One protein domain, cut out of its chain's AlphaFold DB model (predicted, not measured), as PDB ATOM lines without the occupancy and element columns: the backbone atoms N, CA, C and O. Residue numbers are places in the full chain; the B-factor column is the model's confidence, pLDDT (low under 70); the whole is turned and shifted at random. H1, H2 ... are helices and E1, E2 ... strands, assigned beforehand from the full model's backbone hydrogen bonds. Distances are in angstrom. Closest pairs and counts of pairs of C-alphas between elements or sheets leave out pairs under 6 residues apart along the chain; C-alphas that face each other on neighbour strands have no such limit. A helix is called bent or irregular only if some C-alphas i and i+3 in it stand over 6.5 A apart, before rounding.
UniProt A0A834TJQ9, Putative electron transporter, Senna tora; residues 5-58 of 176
ATOM      1  N   LEU A   5     214.678 360.174 274.453       85.31
ATOM      2  CA  LEU A   5     213.917 360.482 275.659       85.31
ATOM      3  C   LEU A   5     213.541 359.175 276.357       85.31
ATOM      4  O   LEU A   5     213.328 358.159 275.695       85.31
ATOM      5  N   ASN A   6     213.443 359.200 277.685       86.19
ATOM      6  CA  ASN A   6     212.870 358.093 278.445       86.19
ATOM      7  C   ASN A   6     211.361 358.320 278.596       86.19
ATOM      8  O   ASN A   6     210.944 359.297 279.214       86.19
ATOM      9  N   VAL A   7     210.559 357.422 278.028       81.75
ATOM     10  CA  VAL A   7     209.097 357.427 278.130       81.75
ATOM     11  C   VAL A   7     208.672 356.107 278.761       81.75
ATOM     12  O   VAL A   7     208.853 355.048 278.167       81.75
ATOM     13  N   GLY A   8     208.152 356.155 279.990       80.19
ATOM     14  CA  GLY A   8     207.688 354.959 280.702       80.19
ATOM     15  C   GLY A   8     208.749 353.858 280.852       80.19
ATOM     16  O   GLY A   8     208.403 352.683 280.808       80.19
ATOM     17  N   GLY A   9     210.033 354.219 280.967       82.44
ATOM     18  CA  GLY A   9     211.154 353.277 281.062       82.44
ATOM     19  C   GLY A   9     211.790 352.892 279.722       82.44
ATOM     20  O   GLY A   9     212.841 352.254 279.722       82.44
ATOM     21  N   ASN A  10     211.211 353.302 278.589       81.38
ATOM     22  CA  ASN A  10     211.714 352.994 277.252       81.38
ATOM     23  C   ASN A  10     212.469 354.176 276.636       81.38
ATOM     24  O   ASN A  10     212.026 355.321 276.702       81.38
ATOM     25  N   THR A  11     213.597 353.892 275.984       86.50
ATOM     26  CA  THR A  11     214.381 354.892 275.245       86.50
ATOM     27  C   THR A  11     213.784 355.097 273.854       86.50
ATOM     28  O   THR A  11     213.922 354.239 272.982       86.50
ATOM     29  N   ILE A  12     213.144 356.244 273.632       86.06
ATOM     30  CA  ILE A  12     212.400 356.575 272.412       86.06
ATOM     31  C   ILE A  12     212.997 357.835 271.769       86.06
ATOM     32  O   ILE A  12     213.323 358.796 272.458       86.06
ATOM     33  N   ASN A  13     213.163 357.854 270.443       88.00
ATOM     34  CA  ASN A  13     213.623 359.039 269.708       88.00
ATOM     35  C   ASN A  13     212.463 359.780 269.013       88.00
ATOM     36  O   ASN A  13     211.357 359.253 268.888       88.00
ATOM     37  N   ALA A  14     212.725 360.992 268.515       84.94
ATOM     38  CA  ALA A  14     211.713 361.831 267.861       84.94
ATOM     39  C   ALA A  14     211.048 361.166 266.640       84.94
ATOM     40  O   ALA A  14     209.838 361.274 266.458       84.94
ATOM     41  N   GLN A  15     211.817 360.423 265.838       83.69
ATOM     42  CA  GLN A  15     211.288 359.705 264.677       83.69
ATOM     43  C   GLN A  15     210.315 358.602 265.109       83.69
ATOM     44  O   GLN A  15     209.311 358.374 264.435       83.69
ATOM     45  N   THR A  16     210.604 357.923 266.220       85.12
ATOM     46  CA  THR A  16     209.734 356.895 266.786       85.12
ATOM     47  C   THR A  16     208.445 357.509 267.337       85.12
ATOM     48  O   THR A  16     207.365 356.987 267.067       85.12
ATOM     49  N   ILE A  17     208.538 358.645 268.038       87.38
ATOM     50  CA  ILE A  17     207.366 359.382 268.538       87.38
ATOM     51  C   ILE A  17     206.460 359.790 267.373       87.38
ATOM     52  O   ILE A  17     205.271 359.481 267.380       87.38
ATOM     53  N   GLU A  18     207.010 360.420 266.334       87.12
ATOM     54  CA  GLU A  18     206.221 360.815 265.167       87.12
ATOM     55  C   GLU A  18     205.525 359.614 264.511       87.12
ATOM     56  O   GLU A  18     204.324 359.659 264.261       87.12
ATOM     57  N   HIS A  19     206.267 358.545 264.209       81.88
ATOM     58  CA  HIS A  19     205.769 357.492 263.322       81.88
ATOM     59  C   HIS A  19     204.942 356.400 263.999       81.88
ATOM     60  O   HIS A  19     204.147 355.762 263.307       81.88
ATOM     61  N   PHE A  20     205.161 356.141 265.289       81.94
ATOM     62  CA  PHE A  20     204.536 355.009 265.985       81.94
ATOM     63  C   PHE A  20     203.604 355.434 267.113       81.94
ATOM     64  O   PHE A  20     202.726 354.653 267.472       81.94
ATOM     65  N   ILE A  21     203.759 356.657 267.628       86.69
ATOM     66  CA  ILE A  21     202.881 357.212 268.664       86.69
ATOM     67  C   ILE A  21     201.875 358.172 268.024       86.69
ATOM     68  O   ILE A  21     200.673 357.930 268.086       86.69
ATOM     69  N   LEU A  22     202.360 359.234 267.368       87.38
ATOM     70  CA  LEU A  22     201.519 360.355 266.937       87.38
ATOM     71  C   LEU A  22     200.819 360.139 265.590       87.38
ATOM     72  O   LEU A  22     199.692 360.593 265.407       87.38
ATOM     73  N   ARG A  23     201.468 359.471 264.628       81.06
ATOM     74  CA  ARG A  23     200.900 359.207 263.297       81.06
ATOM     75  C   ARG A  23     200.562 357.731 263.117       81.06
ATOM     76  O   ARG A  23     201.303 356.843 263.534       81.06
ATOM     77  N   LYS A  24     199.489 357.444 262.378       65.19
ATOM     78  CA  LYS A  24     199.218 356.103 261.844       65.19
ATOM     79  C   LYS A  24     199.786 356.029 260.431       65.19
ATOM     80  O   LYS A  24     199.213 356.590 259.504       65.19
ATOM     81  N   ARG A  25     200.915 355.342 260.224       57.00
ATOM     82  CA  ARG A  25     201.344 355.047 258.847       57.00
ATOM     83  C   ARG A  25     200.290 354.163 258.175       57.00
ATOM     84  O   ARG A  25     200.078 353.027 258.591       57.00
ATOM     85  N   VAL A  26     199.683 354.652 257.093       45.78
ATOM     86  CA  VAL A  26     199.122 353.768 256.066       45.78
ATOM     87  C   VAL A  26     200.310 353.034 255.445       45.78
ATOM     88  O   VAL A  26     201.315 353.646 255.084       45.78
ATOM     89  N   ALA A  27     200.229 351.709 255.367       42.22
ATOM     90  CA  ALA A  27     201.322 350.816 254.983       42.22
ATOM     91  C   ALA A  27     201.882 351.014 253.549       42.22
ATOM     92  O   ALA A  27     202.705 350.215 253.104       42.22
ATOM     93  N   SER A  28     201.459 352.040 252.805       39.59
ATOM     94  CA  SER A  28     201.661 352.152 251.356       39.59
ATOM     95  C   SER A  28     202.967 352.814 250.903       39.59
ATOM     96  O   SER A  28     203.407 352.511 249.800       39.59
ATOM     97  N   ASN A  29     203.650 353.627 251.720       41.12
ATOM     98  CA  ASN A  29     204.826 354.389 251.244       41.12
ATOM     99  C   ASN A  29     206.181 353.934 251.816       41.12
ATOM    100  O   ASN A  29     207.199 354.581 251.599       41.12
ATOM    101  N   ILE A  30     206.237 352.789 252.505       47.03
ATOM    102  CA  ILE A  30     207.498 352.198 252.988       47.03
ATOM    103  C   ILE A  30     207.947 351.056 252.068       47.03
ATOM    104  O   ILE A  30     208.169 349.933 252.518       47.03
ATOM    105  N   LYS A  31     208.073 351.301 250.763       42.25
ATOM    106  CA  LYS A  31     208.904 350.412 249.932       42.25
ATOM    107  C   LYS A  31     210.383 350.799 250.006       42.25
ATOM    108  O   LYS A  31     211.228 349.926 249.877       42.25
ATOM    109  N   GLU A  32     210.700 352.052 250.335       42.12
ATOM    110  CA  GLU A  32     212.088 352.541 250.326       42.12
ATOM    111  C   GLU A  32     212.853 352.297 251.642       42.12
ATOM    112  O   GLU A  32     214.053 352.041 251.604       42.12
ATOM    113  N   VAL A  33     212.188 352.266 252.808       44.47
ATOM    114  CA  VAL A  33     212.878 352.023 254.104       44.47
ATOM    115  C   VAL A  33     212.909 350.537 254.497       44.47
ATOM    116  O   VAL A  33     213.779 350.114 255.254       44.47
ATOM    117  N   LYS A  34     212.014 349.704 253.944       43.31
ATOM    118  CA  LYS A  34     211.927 348.266 254.278       43.31
ATOM    119  C   LYS A  34     213.100 347.423 253.769       43.31
ATOM    120  O   LYS A  34     213.248 346.284 254.195       43.31
ATOM    121  N   VAL A  35     213.936 347.956 252.879       45.22
ATOM    122  CA  VAL A  35     214.993 347.162 252.231       45.22
ATOM    123  C   VAL A  35     216.206 346.926 253.149       45.22
ATOM    124  O   VAL A  35     216.952 345.985 252.912       45.22
ATOM    125  N   HIS A  36     216.389 347.691 254.237       43.19
ATOM    126  CA  HIS A  36     217.676 347.698 254.959       43.19
ATOM    127  C   HIS A  36     217.645 347.368 256.461       43.19
ATOM    128  O   HIS A  36     218.682 347.494 257.112       43.19
ATOM    129  N   ARG A  37     216.513 346.974 257.066       50.38
ATOM    130  CA  ARG A  37     216.484 346.796 258.534       50.38
ATOM    131  C   ARG A  37     215.393 345.840 259.033       50.38
ATOM    132  O   ARG A  37     214.462 346.253 259.709       50.38
ATOM    133  N   LYS A  38     215.478 344.559 258.667       46.53
ATOM    134  CA  LYS A  38     214.458 343.549 258.996       46.53
ATOM    135  C   LYS A  38     214.857 342.746 260.241       46.53
ATOM    136  O   LYS A  38     215.942 342.174 260.252       46.53
ATOM    137  N   GLY A  39     213.997 342.713 261.264       53.47
ATOM    138  CA  GLY A  39     214.177 341.913 262.485       53.47
ATOM    139  C   GLY A  39     213.833 342.681 263.762       53.47
ATOM    140  O   GLY A  39     212.667 342.874 264.079       53.47
ATOM    141  N   GLU A  40     214.847 343.164 264.478       52.97
ATOM    142  CA  GLU A  40     214.692 343.743 265.826       52.97
ATOM    143  C   GLU A  40     213.973 345.101 265.861       52.97
ATOM    144  O   GLU A  40     213.340 345.459 266.854       52.97
ATOM    145  N   TRP A  41     214.085 345.889 264.787       56.72
ATOM    146  CA  TRP A  41     213.433 347.198 264.716       56.72
ATOM    147  C   TRP A  41     211.923 347.068 264.506       56.72
ATOM    148  O   TRP A  41     211.181 347.777 265.169       56.72
ATOM    149  N   GLU A  42     211.454 346.125 263.685       61.38
ATOM    150  CA  GLU A  42     210.012 345.906 263.468       61.38
ATOM    151  C   GLU A  42     209.301 345.412 264.744       61.38
ATOM    152  O   GLU A  42     208.162 345.803 265.012       61.38
ATOM    153  N   GLU A  43     209.974 344.602 265.567       65.75
ATOM    154  CA  GLU A  43     209.441 344.122 266.850       65.75
ATOM    155  C   GLU A  43     209.349 345.254 267.882       65.75
ATOM    156  O   GLU A  43     208.303 345.455 268.500       65.75
ATOM    157  N   LYS A  44     210.400 346.079 267.995       68.75
ATOM    158  CA  LYS A  44     210.385 347.276 268.852       68.75
ATOM    159  C   LYS A  44     209.349 348.307 268.405       68.75
ATOM    160  O   LYS A  44     208.714 348.927 269.249       68.75
ATOM    161  N   GLU A  45     209.164 348.496 267.102       71.56
ATOM    162  CA  GLU A  45     208.141 349.391 266.548       71.56
ATOM    163  C   GLU A  45     206.727 348.917 266.891       71.56
ATOM    164  O   GLU A  45     205.891 349.717 267.319       71.56
ATOM    165  N   SER A  46     206.478 347.615 266.739       73.19
ATOM    166  CA  SER A  46     205.194 346.995 267.074       73.19
ATOM    167  C   SER A  46     204.896 347.131 268.566       73.19
ATOM    168  O   SER A  46     203.803 347.566 268.923       73.19
ATOM    169  N   LEU A  47     205.894 346.882 269.418       80.38
ATOM    170  CA  LEU A  47     205.783 347.039 270.866       80.38
ATOM    171  C   LEU A  47     205.520 348.495 271.274       80.38
ATOM    172  O   LEU A  47     204.636 348.758 272.082       80.38
ATOM    173  N   VAL A  48     206.246 349.468 270.711       80.06
ATOM    174  CA  VAL A  48     206.015 350.894 271.014       80.06
ATOM    175  C   VAL A  48     204.606 351.312 270.616       80.06
ATOM    176  O   VAL A  48     203.953 352.046 271.351       80.06
ATOM    177  N   ARG A  49     204.124 350.844 269.465       79.44
ATOM    178  CA  ARG A  49     202.774 351.154 268.997       79.44
ATOM    179  C   ARG A  49     201.696 350.484 269.848       79.44
ATOM    180  O   ARG A  49     200.642 351.075 270.036       79.44
ATOM    181  N   GLU A  50     201.947 349.281 270.349       82.38
ATOM    182  CA  GLU A  50     201.052 348.586 271.278       82.38
ATOM    183  C   GLU A  50     200.991 349.287 272.641       82.38
ATOM    184  O   GLU A  50     199.909 349.493 273.178       82.38
ATOM    185  N   LEU A  51     202.142 349.698 273.176       84.44
ATOM    186  CA  LEU A  51     202.237 350.301 274.507       84.44
ATOM    187  C   LEU A  51     201.819 351.776 274.543       84.44
ATOM    188  O   LEU A  51     201.266 352.230 275.541       84.44
ATOM    189  N   TYR A  52     202.135 352.535 273.492       84.31
ATOM    190  CA  TYR A  52     202.038 354.000 273.490       84.31
ATOM    191  C   TYR A  52     201.239 354.567 272.315       84.31
ATOM    192  O   TYR A  52     201.055 355.780 272.241       84.31
ATOM    193  N   GLY A  53     200.807 353.734 271.366       83.31
ATOM    194  CA  GLY A  53     200.086 354.198 270.187       83.31
ATOM    195  C   GLY A  53     198.737 354.811 270.546       83.31
ATOM    196  O   GLY A  53     198.003 354.293 271.385       83.31
ATOM    197  N   LEU A  54     198.392 355.906 269.871       83.88
ATOM    198  CA  LEU A  54     197.079 356.520 270.020       83.88
ATOM    199  C   LEU A  54     195.992 355.659 269.361       83.88
ATOM    200  O   LEU A  54     196.180 355.106 268.270       83.88
ATOM    201  N   GLU A  55     194.835 355.584 270.019       81.00
ATOM    202  CA  GLU A  55     193.664 354.842 269.542       81.00
ATOM    203  C   GLU A  55     193.095 355.471 268.256       81.00
ATOM    204  O   GLU A  55     192.792 354.777 267.278       81.00
ATOM    205  N   SER A  56     193.063 356.806 268.215       81.44
ATOM    206  CA  SER A  56     192.754 357.622 267.043       81.44
ATOM    207  C   SER A  56     193.845 358.673 266.812       81.44
ATOM    208  O   SER A  56     194.434 359.210 267.749       81.44
ATOM    209  N   MET A  57     194.149 358.948 265.542       83.12
ATOM    210  CA  MET A  57     195.090 360.004 265.168       83.12
ATOM    211  C   MET A  57     194.332 361.321 265.023       83.12
ATOM    212  O   MET A  57     193.353 361.382 264.280       83.12
ATOM    213  N   ASP A  58     194.829 362.372 265.668       90.12
ATOM    214  CA  ASP A  58     194.392 363.736 265.390       90.12
ATOM    215  C   ASP A  58     195.149 364.261 264.151       90.12
ATOM    216  O   ASP A  58     196.384 364.320 264.162       90.12
TER     217      ASP A  58
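AT A GLANCE: This is residues 5 to 58 of the 176 residues of the protein "Putative electron transporter" of Senna tora (UniProt A0A834TJQ9). Two helices, H1 and H2, pack on each other at a slant through their later parts, with a tiny strand hairpin, E1 and E2, set before the first of them. The long link from H1 to H2 swings out from this pair as a wide loop, and residues 25 to 33 and 35 to 41 stick out from the rest. The printed part has 54 residues with two named strands and two named helices, in the order E1, E2, H1, H2; the two strands form an antiparallel sheet, and the class is mixed, helices and strands. The whole is compact, with a radius of gyration of the C-alphas of 11.5 A, and spans 30 by 26 by 17 A.

HOW THE PARTS SIT: The strands E1, residues 5 to 7, and E2, residues 10 to 13, are antiparallel neighbours and form a hairpin with a tight link, their directions 134 degrees apart. The C-alphas of Asn 6 and Thr 11 face each other at 4.8 A. N 5 and O 12 are within hydrogen-bond range at 2.8 A, and so are N 7 and O 10 at 2.9 A. The helix H1, residues 14 to 22, follows E2 with 0 residues between them. E1 and H1 are only just apart, their closest C-alphas 8.2 A from each other. H1 and the helix H2, residues 40 to 52, touch, and their closest C-alphas are those of Phe 20 and Arg 49, 5.2 A apart. Their lines stand at a steep tilt of 52 degrees and they run the same way. H2 is apart from both E1 and E2. In H2 every O i to N i+4 pair is within hydrogen-bond range; in H1, 4 of 5 are.

IN THESE COORDINATES: E1 begins at C-alpha 5 at (213.917, 360.482, 275.659). E2 measures 9.9 A from its first to its last C-alpha and E1 6.2 A. H1 begins at C-alpha 14 at (211.713, 361.831, 267.861) and is 10.3 A long; it is neither bent nor irregular, but only just: C-alphas 19 and 22 are 6.3 A apart. H2 is 18.0 A long and ends at C-alpha 52 at (202.038, 354.000, 273.490).

THE WHOLE: The two C-alphas farthest apart are those of Gly 9 and Lys 31, at 31.3 A. The printed part has no cut. The link from H1 to H2, residues 23 to 39, is long. Without the stretches that stand free, the body has 38 residues and spans 24 by 24 by 16 A. The mean pLDDT of the printed part is 70.3, and residues 24 to 44, of which 40 to 44 belong to H2, are under 70.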